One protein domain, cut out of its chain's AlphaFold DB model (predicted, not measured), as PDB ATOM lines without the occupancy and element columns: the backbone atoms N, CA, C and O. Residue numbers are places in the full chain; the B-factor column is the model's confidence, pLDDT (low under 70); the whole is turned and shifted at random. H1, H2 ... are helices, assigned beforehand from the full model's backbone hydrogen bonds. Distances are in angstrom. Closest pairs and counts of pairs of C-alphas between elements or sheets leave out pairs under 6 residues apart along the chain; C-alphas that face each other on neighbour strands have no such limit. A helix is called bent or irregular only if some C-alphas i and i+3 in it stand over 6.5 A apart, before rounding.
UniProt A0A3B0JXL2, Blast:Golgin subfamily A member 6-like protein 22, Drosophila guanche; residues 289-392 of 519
ATOM      1  N   PRO A 289      -4.683 -39.496 -39.334       63.16
ATOM      2  CA  PRO A 289      -6.117 -39.252 -39.372       63.16
ATOM      3  C   PRO A 289      -6.467 -38.118 -38.406       63.16
ATOM      4  O   PRO A 289      -6.002 -38.076 -37.266       63.16
ATOM      5  N   SER A 290      -7.290 -37.180 -38.873       78.62
ATOM      6  CA  SER A 290      -7.816 -36.120 -38.016       78.62
ATOM      7  C   SER A 290      -8.659 -36.736 -36.899       78.62
ATOM      8  O   SER A 290      -9.486 -37.610 -37.154       78.62
ATOM      9  N   ILE A 291      -8.516 -36.233 -35.669       84.81
ATOM     10  CA  ILE A 291      -9.352 -36.635 -34.521       84.81
ATOM     11  C   ILE A 291     -10.844 -36.465 -34.846       84.81
ATOM     12  O   ILE A 291     -11.675 -37.240 -34.385       84.81
ATOM     13  N   VAL A 292     -11.177 -35.466 -35.668       82.75
ATOM     14  CA  VAL A 292     -12.549 -35.209 -36.122       82.75
ATOM     15  C   VAL A 292     -13.045 -36.321 -37.046       82.75
ATOM     16  O   VAL A 292     -14.145 -36.814 -36.835       82.75
ATOM     17  N   SER A 293     -12.214 -36.788 -37.983       83.62
ATOM     18  CA  SER A 293     -12.545 -37.931 -38.848       83.62
ATOM     19  C   SER A 293     -12.710 -39.212 -38.029       83.62
ATOM     20  O   SER A 293     -13.659 -39.961 -38.239       83.62
ATOM     21  N   LEU A 294     -11.868 -39.420 -37.010       82.94
ATOM     22  CA  LEU A 294     -12.018 -40.562 -36.105       82.94
ATOM     23  C   LEU A 294     -13.324 -40.499 -35.290       82.94
ATOM     24  O   LEU A 294     -13.918 -41.529 -34.980       82.94
ATOM     25  N   ALA A 295     -13.777 -39.294 -34.940       85.56
ATOM     26  CA  ALA A 295     -15.039 -39.079 -34.238       85.56
ATOM     27  C   ALA A 295     -16.271 -39.226 -35.147       85.56
ATOM     28  O   ALA A 295     -17.326 -39.641 -34.668       85.56
ATOM     29  N   GLU A 296     -16.143 -38.893 -36.431       86.44
ATOM     30  CA  GLU A 296     -17.161 -39.127 -37.462       86.44
ATOM     31  C   GLU A 296     -17.352 -40.629 -37.714       86.44
ATOM     32  O   GLU A 296     -18.482 -41.119 -37.702       86.44
ATOM     33  N   ASP A 297     -16.253 -41.379 -37.811       84.38
ATOM     34  CA  ASP A 297     -16.268 -42.831 -38.027       84.38
ATOM     35  C   ASP A 297     -16.617 -43.639 -36.767       84.38
ATOM     36  O   ASP A 297     -16.801 -44.857 -36.834       84.38
ATOM     37  N   TRP A 298     -16.744 -42.986 -35.609       84.00
ATOM     38  CA  TRP A 298     -16.978 -43.634 -34.316       84.00
ATOM     39  C   TRP A 298     -18.208 -44.550 -34.305       84.00
ATOM     40  O   TRP A 298     -18.183 -45.626 -33.703       84.00
ATOM     41  N   ASP A 299     -19.293 -44.144 -34.975       80.00
ATOM     42  CA  ASP A 299     -20.530 -44.932 -35.047       80.00
ATOM     43  C   ASP A 299     -20.447 -46.049 -36.105       80.00
ATOM     44  O   ASP A 299     -21.047 -47.114 -35.932       80.00
ATOM     45  N   LEU A 300     -19.637 -45.852 -37.144       84.94
ATOM     46  CA  LEU A 300     -19.479 -46.777 -38.267       84.94
ATOM     47  C   LEU A 300     -18.430 -47.864 -38.000       84.94
ATOM     48  O   LEU A 300     -18.492 -48.937 -38.597       84.94
ATOM     49  N   ASN A 301     -17.490 -47.619 -37.086       83.62
ATOM     50  CA  ASN A 301     -16.362 -48.506 -36.836       83.62
ATOM     51  C   ASN A 301     -16.422 -49.134 -35.424       83.62
ATOM     52  O   ASN A 301     -16.011 -48.513 -34.436       83.62
ATOM     53  N   PRO A 302     -16.897 -50.391 -35.291       85.00
ATOM     54  CA  PRO A 302     -16.995 -51.060 -33.994       85.00
ATOM     55  C   PRO A 302     -15.625 -51.351 -33.368       85.00
ATOM     56  O   PRO A 302     -15.525 -51.460 -32.145       85.00
ATOM     57  N   THR A 303     -14.568 -51.452 -34.180       85.81
ATOM     58  CA  THR A 303     -13.204 -51.687 -33.699       85.81
ATOM     59  C   THR A 303     -12.718 -50.509 -32.866       85.81
ATOM     60  O   THR A 303     -12.187 -50.736 -31.785       85.81
ATOM     61  N   ILE A 304     -12.973 -49.269 -33.303       82.25
ATOM     62  CA  ILE A 304     -12.617 -48.060 -32.540       82.25
ATOM     63  C   ILE A 304     -13.310 -48.074 -31.173       82.25
ATOM     64  O   ILE A 304     -12.667 -47.913 -30.142       82.25
ATOM     65  N   ARG A 305     -14.617 -48.345 -31.123       85.38
ATOM     66  CA  ARG A 305     -15.337 -48.393 -29.840       85.38
ATOM     67  C   ARG A 305     -14.768 -49.448 -28.900       85.38
ATOM     68  O   ARG A 305     -14.576 -49.189 -27.716       85.38
ATOM     69  N   ARG A 306     -14.475 -50.636 -29.437       87.50
ATOM     70  CA  ARG A 306     -13.934 -51.748 -28.655       87.50
ATOM     71  C   ARG A 306     -12.539 -51.442 -28.117       87.50
ATOM     72  O   ARG A 306     -12.267 -51.750 -26.963       87.50
ATOM     73  N   THR A 307     -11.664 -50.834 -28.918       86.19
ATOM     74  CA  THR A 307     -10.306 -50.491 -28.473       86.19
ATOM     75  C   THR A 307     -10.321 -49.430 -27.379       86.19
ATOM     76  O   THR A 307      -9.622 -49.594 -26.381       86.19
ATOM     77  N   PHE A 308     -11.159 -48.398 -27.505       86.50
ATOM     78  CA  PHE A 308     -11.306 -47.374 -26.469       86.50
ATOM     79  C   PHE A 308     -11.916 -47.935 -25.180       86.50
ATOM     80  O   PHE A 308     -11.362 -47.699 -24.110       86.50
ATOM     81  N   ALA A 309     -12.972 -48.750 -25.267       86.94
ATOM     82  CA  ALA A 309     -13.567 -49.389 -24.090       86.94
ATOM     83  C   ALA A 309     -12.572 -50.311 -23.361       86.94
ATOM     84  O   ALA A 309     -12.481 -50.294 -22.134       86.94
ATOM     85  N   ASN A 310     -11.776 -51.081 -24.111       89.06
ATOM     86  CA  ASN A 310     -10.721 -51.916 -23.537       89.06
ATOM     87  C   ASN A 310      -9.654 -51.074 -22.820       89.06
ATOM     88  O   ASN A 310      -9.168 -51.468 -21.760       89.06
ATOM     89  N   PHE A 311      -9.281 -49.922 -23.386       88.19
ATOM     90  CA  PHE A 311      -8.321 -49.015 -22.763       88.19
ATOM     91  C   PHE A 311      -8.882 -48.365 -21.492       88.19
ATOM     92  O   PHE A 311      -8.199 -48.342 -20.473       88.19
ATOM     93  N   GLU A 312     -10.129 -47.899 -21.504       86.81
ATOM     94  CA  GLU A 312     -10.782 -47.342 -20.312       86.81
ATOM     95  C   GLU A 312     -10.868 -48.375 -19.181       86.81
ATOM     96  O   GLU A 312     -10.546 -48.065 -18.032       86.81
ATOM     97  N   ALA A 313     -11.192 -49.632 -19.505       87.38
ATOM     98  CA  ALA A 313     -11.163 -50.733 -18.544       87.38
ATOM     99  C   ALA A 313      -9.749 -50.988 -17.988       87.38
ATOM    100  O   ALA A 313      -9.586 -51.230 -16.789       87.38
ATOM    101  N   LEU A 314      -8.713 -50.899 -18.832       86.62
ATOM    102  CA  LEU A 314      -7.316 -51.026 -18.408       86.62
ATOM    103  C   LEU A 314      -6.908 -49.903 -17.444       86.62
ATOM    104  O   LEU A 314      -6.236 -50.175 -16.447       86.62
ATOM    105  N   VAL A 315      -7.307 -48.658 -17.722       84.38
ATOM    106  CA  VAL A 315      -7.044 -47.504 -16.847       84.38
ATOM    107  C   VAL A 315      -7.752 -47.689 -15.506       84.38
ATOM    108  O   VAL A 315      -7.103 -47.587 -14.465       84.38
ATOM    109  N   ALA A 316      -9.032 -48.076 -15.522       84.62
ATOM    110  CA  ALA A 316      -9.811 -48.337 -14.311       84.62
ATOM    111  C   ALA A 316      -9.193 -49.448 -13.439       84.62
ATOM    112  O   ALA A 316      -9.147 -49.330 -12.213       84.62
ATOM    113  N   ALA A 317      -8.646 -50.498 -14.061       86.62
ATOM    114  CA  ALA A 317      -7.932 -51.566 -13.362       86.62
ATOM    115  C   ALA A 317      -6.594 -51.108 -12.739       86.62
ATOM    116  O   ALA A 317      -6.069 -51.777 -11.849       86.62
ATOM    117  N   ASN A 318      -6.039 -49.969 -13.175       81.94
ATOM    118  CA  ASN A 318      -4.749 -49.423 -12.742       81.94
ATOM    119  C   ASN A 318      -4.887 -48.044 -12.060       81.94
ATOM    120  O   ASN A 318      -4.064 -47.148 -12.268       81.94
ATOM    121  N   SER A 319      -5.890 -47.883 -11.191       77.50
ATOM    122  CA  SER A 319      -6.236 -46.604 -10.537       77.50
ATOM    123  C   SER A 319      -5.076 -45.921  -9.791       77.50
ATOM    124  O   SER A 319      -4.965 -44.697  -9.795       77.50
ATOM    125  N   ILE A 320      -4.151 -46.681  -9.193       71.12
ATOM    126  CA  ILE A 320      -2.969 -46.123  -8.506       71.12
ATOM    127  C   ILE A 320      -2.065 -45.381  -9.502       71.12
ATOM    128  O   ILE A 320      -1.622 -44.265  -9.232       71.12
ATOM    129  N   VAL A 321      -1.826 -45.974 -10.672       71.56
ATOM    130  CA  VAL A 321      -1.012 -45.365 -11.731       71.56
ATOM    131  C   VAL A 321      -1.719 -44.126 -12.283       71.56
ATOM    132  O   VAL A 321      -1.091 -43.084 -12.463       71.56
ATOM    133  N   GLU A 322      -3.042 -44.197 -12.443       75.50
ATOM    134  CA  GLU A 322      -3.873 -43.068 -12.866       75.50
ATOM    135  C   GLU A 322      -3.785 -41.882 -11.889       75.50
ATOM    136  O   GLU A 322      -3.577 -40.743 -12.312       75.50
ATOM    137  N   THR A 323      -3.868 -42.127 -10.575       77.50
ATOM    138  CA  THR A 323      -3.766 -41.057  -9.566       77.50
ATOM    139  C   THR A 323      -2.410 -40.354  -9.586       77.50
ATOM    140  O   THR A 323      -2.364 -39.132  -9.434       77.50
ATOM    141  N   GLY A 324      -1.322 -41.094  -9.830       80.94
ATOM    142  CA  GLY A 324       0.022 -40.534  -9.982       80.94
ATOM    143  C   GLY A 324       0.200 -39.727 -11.271       80.94
ATOM    144  O   GLY A 324       0.885 -38.706 -11.260       80.94
ATOM    145  N   LEU A 325      -0.455 -40.138 -12.361       87.25
ATOM    146  CA  LEU A 325      -0.403 -39.451 -13.658       87.25
ATOM    147  C   LEU A 325      -1.347 -38.251 -13.756       87.25
ATOM    148  O   LEU A 325      -1.122 -37.363 -14.580       87.25
ATOM    149  N   LYS A 326      -2.379 -38.184 -12.908       85.94
ATOM    150  CA  LYS A 326      -3.420 -37.147 -12.938       85.94
ATOM    151  C   LYS A 326      -2.883 -35.707 -13.020       85.94
ATOM    152  O   LYS A 326      -3.437 -34.941 -13.809       85.94
ATOM    153  N   PRO A 327      -1.825 -35.298 -12.289       85.19
ATOM    154  CA  PRO A 327      -1.278 -33.944 -12.406       85.19
ATOM    155  C   PRO A 327      -0.713 -33.639 -13.800       85.19
ATOM    156  O   PRO A 327      -1.044 -32.603 -14.378       85.19
ATOM    157  N   HIS A 328       0.086 -34.554 -14.358       86.88
ATOM    158  CA  HIS A 328       0.726 -34.401 -15.671       86.88
ATOM    159  C   HIS A 328      -0.299 -34.500 -16.804       86.88
ATOM    160  O   HIS A 328      -0.302 -33.688 -17.724       86.88
ATOM    161  N   TYR A 329      -1.259 -35.415 -16.676       90.81
ATOM    162  CA  TYR A 329      -2.407 -35.511 -17.572       90.81
ATOM    163  C   TYR A 329      -3.194 -34.198 -17.661       90.81
ATOM    164  O   TYR A 329      -3.437 -33.692 -18.757       90.81
ATOM    165  N   LEU A 330      -3.561 -33.610 -16.516       89.88
ATOM    166  CA  LEU A 330      -4.321 -32.359 -16.483       89.88
ATOM    167  C   LEU A 330      -3.546 -31.189 -17.100       89.88
ATOM    168  O   LEU A 330      -4.158 -30.294 -17.686       89.88
ATOM    169  N   GLU A 331      -2.221 -31.174 -16.975       88.94
ATOM    170  CA  GLU A 331      -1.367 -30.186 -17.631       88.94
ATOM    171  C   GLU A 331      -1.396 -30.339 -19.159       88.94
ATOM    172  O   GLU A 331      -1.635 -29.362 -19.875       88.94
ATOM    173  N   LEU A 332      -1.250 -31.565 -19.664       89.31
ATOM    174  CA  LEU A 332      -1.280 -31.844 -21.100       89.31
ATOM    175  C   LEU A 332      -2.654 -31.574 -21.717       89.31
ATOM    176  O   LEU A 332      -2.725 -30.994 -22.798       89.31
ATOM    177  N   VAL A 333      -3.746 -31.908 -21.025       90.81
ATOM    178  CA  VAL A 333      -5.112 -31.608 -21.487       90.81
ATOM    179  C   VAL A 333      -5.353 -30.103 -21.597       90.81
ATOM    180  O   VAL A 333      -5.975 -29.659 -22.560       90.81
ATOM    181  N   LYS A 334      -4.844 -29.305 -20.649       88.62
ATOM    182  CA  LYS A 334      -4.936 -27.836 -20.713       88.62
ATOM    183  C   LYS A 334      -4.157 -27.259 -21.890       88.62
ATOM    184  O   LYS A 334      -4.566 -26.243 -22.444       88.62
ATOM    185  N   ARG A 335      -3.031 -27.880 -22.240       89.00
ATOM    186  CA  ARG A 335      -2.172 -27.444 -23.343       89.00
ATOM    187  C   ARG A 335      -2.641 -27.952 -24.705       89.00
ATOM    188  O   ARG A 335      -2.263 -27.373 -25.716       89.00
ATOM    189  N   ALA A 336      -3.419 -29.029 -24.748       88.88
ATOM    190  CA  ALA A 336      -3.864 -29.656 -25.984       88.88
ATOM    191  C   ALA A 336      -4.692 -28.704 -26.860       88.88
ATOM    192  O   ALA A 336      -5.469 -27.884 -26.368       88.88
ATOM    193  N   ASN A 337      -4.556 -28.861 -28.177       84.44
ATOM    194  CA  ASN A 337      -5.288 -28.070 -29.157       84.44
ATOM    195  C   ASN A 337      -6.805 -28.238 -28.949       84.44
ATOM    196  O   ASN A 337      -7.276 -29.370 -28.757       84.44
ATOM    197  N   PRO A 338      -7.590 -27.145 -28.970       81.94
ATOM    198  CA  PRO A 338      -9.038 -27.240 -28.877       81.94
ATOM    199  C   PRO A 338      -9.583 -27.965 -30.107       81.94
ATOM    200  O   PRO A 338      -9.187 -27.694 -31.240       81.94
ATOM    201  N   VAL A 339     -10.509 -28.892 -29.879       84.12
ATOM    202  CA  VAL A 339     -11.229 -29.557 -30.961       84.12
ATOM    203  C   VAL A 339     -12.338 -28.619 -31.430       84.12
ATOM    204  O   VAL A 339     -13.203 -28.249 -30.642       84.12
ATOM    205  N   SER A 340     -12.319 -28.236 -32.707       79.38
ATOM    206  CA  SER A 340     -13.311 -27.334 -33.301       79.38
ATOM    207  C   SER A 340     -14.032 -28.029 -34.451       79.38
ATOM    208  O   SER A 340     -13.400 -28.408 -35.436       79.38
ATOM    209  N   THR A 341     -15.354 -28.180 -34.340       81.44
ATOM    210  CA  THR A 341     -16.218 -28.734 -35.398       81.44
ATOM    211  C   THR A 341     -17.557 -27.991 -35.411       81.44
ATOM    212  O   THR A 341     -17.952 -27.424 -34.394       81.44
ATOM    213  N   GLN A 342     -18.271 -28.003 -36.541       80.44
ATOM    214  CA  GLN A 342     -19.603 -27.382 -36.648       80.44
ATOM    215  C   GLN A 342     -20.695 -28.173 -35.895       80.44
ATOM    216  O   GLN A 342     -21.763 -27.633 -35.620       80.44
ATOM    217  N   CYS A 343     -20.428 -29.435 -35.535       85.19
ATOM    218  CA  CYS A 343     -21.394 -30.359 -34.945       85.19
ATOM    219  C   CYS A 343     -21.097 -30.606 -33.453       85.19
ATOM    220  O   CYS A 343     -20.116 -31.285 -33.139       85.19
ATOM    221  N   PRO A 344     -21.964 -30.174 -32.513       85.62
ATOM    222  CA  PRO A 344     -21.718 -30.328 -31.074       85.62
ATOM    223  C   PRO A 344     -21.482 -31.778 -30.622       85.62
ATOM    224  O   PRO A 344     -20.589 -32.035 -29.819       85.62
ATOM    225  N   ARG A 345     -22.221 -32.744 -31.190       85.00
ATOM    226  CA  ARG A 345     -22.061 -34.179 -30.877       85.00
ATOM    227  C   ARG A 345     -20.694 -34.729 -31.294       85.00
ATOM    228  O   ARG A 345     -20.098 -35.522 -30.572       85.00
ATOM    229  N   ILE A 346     -20.199 -34.309 -32.458       85.75
ATOM    230  CA  ILE A 346     -18.889 -34.735 -32.969       85.75
ATOM    231  C   ILE A 346     -17.787 -34.067 -32.146       85.75
ATOM    232  O   ILE A 346     -16.819 -34.724 -31.782       85.75
ATOM    233  N   MET A 347     -17.969 -32.794 -31.778       87.81
ATOM    234  CA  MET A 347     -17.045 -32.056 -30.915       87.81
ATOM    235  C   MET A 347     -16.839 -32.738 -29.557       87.81
ATOM    236  O   MET A 347     -15.697 -32.888 -29.123       87.81
ATOM    237  N   GLU A 348     -17.913 -33.175 -28.896       87.81
ATOM    238  CA  GLU A 348     -17.833 -33.879 -27.611       87.81
ATOM    239  C   GLU A 348     -17.050 -35.195 -27.734       87.81
ATOM    240  O   GLU A 348     -16.083 -35.422 -27.000       87.81
ATOM    241  N   ARG A 349     -17.389 -36.022 -28.730       88.56
ATOM    242  CA  ARG A 349     -16.700 -37.295 -28.997       88.56
ATOM    243  C   ARG A 349     -15.230 -37.097 -29.342       88.56
ATOM    244  O   ARG A 349     -14.370 -37.731 -28.742       88.56
ATOM    245  N   ALA A 350     -14.927 -36.186 -30.259       88.69
ATOM    246  CA  ALA A 350     -13.561 -35.867 -30.654       88.69
ATOM    247  C   ALA A 350     -12.735 -35.327 -29.472       88.69
ATOM    248  O   ALA A 350     -11.558 -35.660 -29.333       88.69
ATOM    249  N   THR A 351     -13.347 -34.552 -28.571       90.06
ATOM    250  CA  THR A 351     -12.692 -34.097 -27.334       90.06
ATOM    251  C   THR A 351     -12.390 -35.264 -26.394       90.06
ATOM    252  O   THR A 351     -11.286 -35.333 -25.852       90.06
ATOM    253  N   SER A 352     -13.329 -36.201 -26.234       89.62
ATOM    254  CA  SER A 352     -13.121 -37.422 -25.446       89.62
ATOM    255  C   SER A 352     -11.995 -38.289 -26.025       89.62
ATOM    256  O   SER A 352     -11.046 -38.627 -25.322       89.62
ATOM    257  N   ILE A 353     -12.020 -38.536 -27.339       89.00
ATOM    258  CA  ILE A 353     -10.976 -39.262 -28.077       89.00
ATOM    259  C   ILE A 353      -9.603 -38.623 -27.851       89.00
ATOM    260  O   ILE A 353      -8.659 -39.312 -27.467       89.00
ATOM    261  N   ARG A 354      -9.489 -37.300 -28.033       91.38
ATOM    262  CA  ARG A 354      -8.246 -36.554 -27.786       91.38
ATOM    263  C   ARG A 354      -7.736 -36.780 -26.361       91.38
ATOM    264  O   ARG A 354      -6.555 -37.043 -26.166       91.38
ATOM    265  N   ASN A 355      -8.616 -36.668 -25.371       91.81
ATOM    266  CA  ASN A 355      -8.261 -36.814 -23.963       91.81
ATOM    267  C   ASN A 355      -7.809 -38.246 -23.624       91.81
ATOM    268  O   ASN A 355      -6.832 -38.416 -22.896       91.81
ATOM    269  N   ASN A 356      -8.472 -39.258 -24.185       89.75
ATOM    270  CA  ASN A 356      -8.093 -40.662 -24.032       89.75
ATOM    271  C   ASN A 356      -6.737 -40.964 -24.689       89.75
ATOM    272  O   ASN A 356      -5.912 -41.652 -24.093       89.75
ATOM    273  N   LEU A 357      -6.447 -40.382 -25.858       88.94
ATOM    274  CA  LEU A 357      -5.132 -40.508 -26.500       88.94
ATOM    275  C   LEU A 357      -4.005 -39.901 -25.651       88.94
ATOM    276  O   LEU A 357      -2.932 -40.491 -25.555       88.94
ATOM    277  N   ILE A 358      -4.246 -38.762 -24.988       90.25
ATOM    278  CA  ILE A 358      -3.274 -38.172 -24.048       90.25
ATOM    279  C   ILE A 358      -2.981 -39.145 -22.898       90.25
ATOM    280  O   ILE A 358      -1.813 -39.375 -22.584       90.25
ATOM    281  N   MET A 359      -4.014 -39.756 -22.305       90.12
ATOM    282  CA  MET A 359      -3.811 -40.773 -21.265       90.12
ATOM    283  C   MET A 359      -3.069 -41.999 -21.782       90.12
ATOM    284  O   MET A 359      -2.174 -42.491 -21.099       90.12
ATOM    285  N   ALA A 360      -3.392 -42.482 -22.981       88.25
ATOM    286  CA  ALA A 360      -2.746 -43.654 -23.561       88.25
ATOM    287  C   ALA A 360      -1.236 -43.456 -23.729       88.25
ATOM    288  O   ALA A 360      -0.457 -44.332 -23.356       88.25
ATOM    289  N   VAL A 361      -0.809 -42.283 -24.211       87.69
ATOM    290  CA  VAL A 361       0.619 -41.954 -24.349       87.69
ATOM    291  C   VAL A 361       1.316 -41.903 -22.985       87.69
ATOM    292  O   VAL A 361       2.417 -42.432 -22.847       87.69
ATOM    293  N   LEU A 362       0.677 -41.329 -21.963       88.56
ATOM    294  CA  LEU A 362       1.224 -41.297 -20.601       88.56
ATOM    295  C   LEU A 362       1.351 -42.697 -19.982       88.56
ATOM    296  O   LEU A 362       2.369 -43.022 -19.375       88.56
ATOM    297  N   PHE A 363       0.342 -43.551 -20.157       86.50
ATOM    298  CA  PHE A 363       0.387 -44.938 -19.689       86.50
ATOM    299  C   PHE A 363       1.476 -45.747 -20.400       86.50
ATOM    300  O   PHE A 363       2.188 -46.523 -19.755       86.50
ATOM    301  N   ALA A 364       1.638 -45.547 -21.711       83.62
ATOM    302  CA  ALA A 364       2.698 -46.174 -22.489       83.62
ATOM    303  C   ALA A 364       4.091 -45.742 -22.006       83.62
ATOM    304  O   ALA A 364       4.981 -46.583 -21.905       83.62
ATOM    305  N   ASP A 365       4.270 -44.471 -21.641       84.69
ATOM    306  CA  ASP A 365       5.527 -43.954 -21.092       84.69
ATOM    307  C   ASP A 365       5.869 -44.582 -19.735       84.69
ATOM    308  O   ASP A 365       6.975 -45.088 -19.548       84.69
ATOM    309  N   VAL A 366       4.898 -44.682 -18.821       84.06
ATOM    310  CA  VAL A 366       5.097 -45.371 -17.532       84.06
ATOM    311  C   VAL A 366       5.446 -46.846 -17.733       84.06
ATOM    312  O   VAL A 366       6.337 -47.376 -17.061       84.06
ATOM    313  N   ARG A 367       4.769 -47.528 -18.666       83.88
ATOM    314  CA  ARG A 367       5.076 -48.923 -19.004       83.88
ATOM    315  C   ARG A 367       6.482 -49.044 -19.583       83.88
ATOM    316  O   ARG A 367       7.239 -49.897 -19.128       83.88
ATOM    317  N   ALA A 368       6.849 -48.174 -20.520       80.38
ATOM    318  CA  ALA A 368       8.172 -48.152 -21.130       80.38
ATOM    319  C   ALA A 368       9.274 -47.873 -20.099       80.38
ATOM    320  O   ALA A 368      10.290 -48.563 -20.109       80.38
ATOM    321  N   ALA A 369       9.064 -46.936 -19.173       81.31
ATOM    322  CA  ALA A 369       9.995 -46.645 -18.086       81.31
ATOM    323  C   ALA A 369      10.194 -47.862 -17.171       81.31
ATOM    324  O   ALA A 369      11.324 -48.206 -16.828       81.31
ATOM    325  N   ARG A 370       9.113 -48.578 -16.836       80.69
ATOM    326  CA  ARG A 370       9.186 -49.810 -16.037       80.69
ATOM    327  C   ARG A 370       9.926 -50.933 -16.765       80.69
ATOM    328  O   ARG A 370      10.706 -51.643 -16.138       80.69
ATOM    329  N   LEU A 371       9.701 -51.091 -18.069       80.50
ATOM    330  CA  LEU A 371      10.431 -52.059 -18.893       80.50
ATOM    331  C   LEU A 371      11.921 -51.701 -18.991       80.50
ATOM    332  O   LEU A 371      12.771 -52.580 -18.895       80.50
ATOM    333  N   GLN A 372      12.247 -50.414 -19.143       80.50
ATOM    334  CA  GLN A 372      13.629 -49.922 -19.178       80.50
ATOM    335  C   GLN A 372      14.361 -50.164 -17.856       80.50
ATOM    336  O   GLN A 372      15.506 -50.614 -17.887       80.50
ATOM    337  N   ASP A 373      13.694 -49.926 -16.722       80.75
ATOM    338  CA  ASP A 373      14.221 -50.189 -15.377       80.75
ATOM    339  C   ASP A 373      14.480 -51.691 -15.163       80.75
ATOM    340  O   ASP A 373      15.565 -52.088 -14.745       80.75
ATOM    341  N   GLN A 374      13.539 -52.547 -15.578       79.56
ATOM    342  CA  GLN A 374      13.700 -54.007 -15.524       79.56
ATOM    343  C   GLN A 374      14.829 -54.533 -16.423       79.56
ATOM    344  O   GLN A 374      15.423 -55.565 -16.116       79.56
ATOM    345  N   LEU A 375      15.132 -53.841 -17.525       79.25
ATOM    346  CA  LEU A 375      16.157 -54.232 -18.499       79.25
ATOM    347  C   LEU A 375      17.496 -53.504 -18.317       79.25
ATOM    348  O   LEU A 375      18.424 -53.770 -19.081       79.25
ATOM    349  N   MET A 376      17.609 -52.577 -17.356       76.06
ATOM    350  CA  MET A 376      18.784 -51.711 -17.163       76.06
ATOM    351  C   MET A 376      19.238 -51.004 -18.461       76.06
ATOM    352  O   MET A 376      20.433 -50.801 -18.692       76.06
ATOM    353  N   LYS A 377      18.292 -50.644 -19.345       69.31
ATOM    354  CA  LYS A 377      18.557 -50.009 -20.653       69.31
ATOM    355  C   LYS A 377      18.261 -48.508 -20.609       69.31
ATOM    356  O   LYS A 377      17.290 -48.074 -20.002       69.31
ATOM    357  N   ALA A 378      19.086 -47.712 -21.295       57.97
ATOM    358  CA  ALA A 378      18.886 -46.266 -21.408       57.97
ATOM    359  C   ALA A 378      17.643 -45.910 -22.249       57.97
ATOM    360  O   ALA A 378      17.285 -46.624 -23.189       57.97
ATOM    361  N   SER A 379      17.018 -44.774 -21.929       58.16
ATOM    362  CA  SER A 379      15.789 -44.285 -22.559       58.16
ATOM    363  C   SER A 379      15.994 -43.925 -24.037       58.16
ATOM    364  O   SER A 379      16.591 -42.897 -24.357       58.16
ATOM    365  N   GLY A 380      15.483 -44.773 -24.935       61.88
ATOM    366  CA  GLY A 380      15.425 -44.518 -26.381       61.88
ATOM    367  C   GLY A 380      14.079 -43.979 -26.880       61.88
ATOM    368  O   GLY A 380      13.978 -43.636 -28.055       61.88
ATOM    369  N   LEU A 381      13.052 -43.915 -26.022       70.12
ATOM    370  CA  LEU A 381      11.737 -43.384 -26.392       70.12
ATOM    371  C   LEU A 381      11.709 -41.851 -26.319       70.12
ATOM    372  O   LEU A 381      12.323 -41.238 -25.443       70.12
ATOM    373  N   LEU A 382      10.960 -41.229 -27.231       70.88
ATOM    374  CA  LEU A 382      10.593 -39.820 -27.119       70.88
ATOM    375  C   LEU A 382       9.676 -39.600 -25.910       70.88
ATOM    376  O   LEU A 382       8.873 -40.470 -25.580       70.88
ATOM    377  N   SER A 383       9.762 -38.409 -25.307       83.31
ATOM    378  CA  SER A 383       8.872 -38.021 -24.212       83.31
ATOM    379  C   SER A 383       7.409 -37.932 -24.679       83.31
ATOM    380  O   SER A 383       7.169 -37.635 -25.861       83.31
ATOM    381  N   PRO A 384       6.435 -38.117 -23.769       84.56
ATOM    382  CA  PRO A 384       5.005 -38.011 -24.066       84.56
ATOM    383  C   PRO A 384       4.628 -36.750 -24.850       84.56
ATOM    384  O   PRO A 384       3.854 -36.805 -25.803       84.56
ATOM    385  N   GLU A 385       5.228 -35.609 -24.511       86.06
ATOM    386  CA  GLU A 385       4.971 -34.313 -25.145       86.06
ATOM    387  C   GLU A 385       5.364 -34.310 -26.620       86.06
ATOM    388  O   GLU A 385       4.635 -33.768 -27.450       86.06
ATOM    389  N   LYS A 386       6.507 -34.919 -26.956       83.31
ATOM    390  CA  LYS A 386       6.999 -34.983 -28.337       83.31
ATOM    391  C   LYS A 386       6.130 -35.900 -29.190       83.31
ATOM    392  O   LYS A 386       5.868 -35.574 -30.344       83.31
ATOM    393  N   VAL A 387       5.652 -37.007 -28.619       84.12
ATOM    394  CA  VAL A 387       4.706 -37.913 -29.290       84.12
ATOM    395  C   VAL A 387       3.382 -37.195 -29.553       84.12
ATOM    396  O   VAL A 387       2.891 -37.188 -30.679       84.12
ATOM    397  N   LEU A 388       2.828 -36.519 -28.544       87.38
ATOM    398  CA  LEU A 388       1.564 -35.787 -28.676       87.38
ATOM    399  C   LEU A 388       1.667 -34.587 -29.630       87.38
ATOM    400  O   LEU A 388       0.702 -34.278 -30.332       87.38
ATOM    401  N   GLN A 389       2.829 -33.933 -29.692       86.25
ATOM    402  CA  GLN A 389       3.115 -32.893 -30.678       86.25
ATOM    403  C   GLN A 389       3.175 -33.472 -32.096       86.25
ATOM    404  O   GLN A 389       2.591 -32.897 -33.012       86.25
ATOM    405  N   ALA A 390       3.827 -34.623 -32.282       79.44
ATOM    406  CA  ALA A 390       3.903 -35.279 -33.582       79.44
ATOM    407  C   ALA A 390       2.516 -35.688 -34.097       79.44
ATOM    408  O   ALA A 390       2.240 -35.539 -35.282       79.44
ATOM    409  N   ILE A 391       1.617 -36.142 -33.223       79.56
ATOM    410  CA  ILE A 391       0.243 -36.519 -33.599       79.56
ATOM    411  C   ILE A 391      -0.654 -35.275 -33.812       79.56
ATOM    412  O   ILE A 391      -1.779 -35.387 -34.287       79.56
ATOM    413  N   GLY A 392      -0.170 -34.064 -33.508       79.25
ATOM    414  CA  GLY A 392      -0.926 -32.816 -33.676       79.25
ATOM    415  C   GLY A 392      -1.956 -32.547 -32.571       79.25
ATOM    416  O   GLY A 392      -2.754 -31.615 -32.676       79.25
TER     417      GLY A 392
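AT A GLANCE: This is residues 289 to 392 of the 519 residues of the protein "Blast:Golgin subfamily A member 6-like protein 22" of Drosophila guanche (UniProt A0A3B0JXL2). One long helix, H4, makes the longest axis of an elongated model, and four shorter helices, H1, H2, H3 and H5, stand round it at steep angles. The printed part has 104 residues, with five named helices, H1 to H5 in chain order, and no named strand: all helix. It is only just compact, close to loose, with a radius of gyration of the C-alphas of 15.0 A and spans of 48 by 26 by 23 A.

HOW THE PARTS SIT: Start at H1, residues 291 to 296; it touches the hub H4, residues 344 to 375, with closest C-alphas Ala 295 and Ala 350 5.0 A apart. H2, residues 302 to 317, is close to H4 but not clearly touching, at 7.8 A between C-alphas 311 and 360. H3, residues 319 to 335, touches H4 at C-alphas 333 and 355, 6.6 A apart. H5, residues 384 to 390, touches H4 at C-alphas 361 and 384, 5.9 A apart. Every O i to N i+4 pair is within hydrogen-bond range in H1, H2, H4 and H5; H3 has 11 of 13.

IN THESE COORDINATES: Find C-alpha 291 at (-9.352, -36.635, -34.521), where H1 begins. H2 is 22.5 A long; H3, 23.4 A, is irregular, with C-alphas 324 and 327 7.1 A apart. H4 runs 46.5 A to C-alpha 375 at (16.157, -54.232, -18.499).

THE WHOLE: The farthest C-alphas, Gln 342 and Met 376, are 49.4 A apart. The printed part has no cut and no long link; look for pLDDT under 70 at residues 289 and 377 to 380.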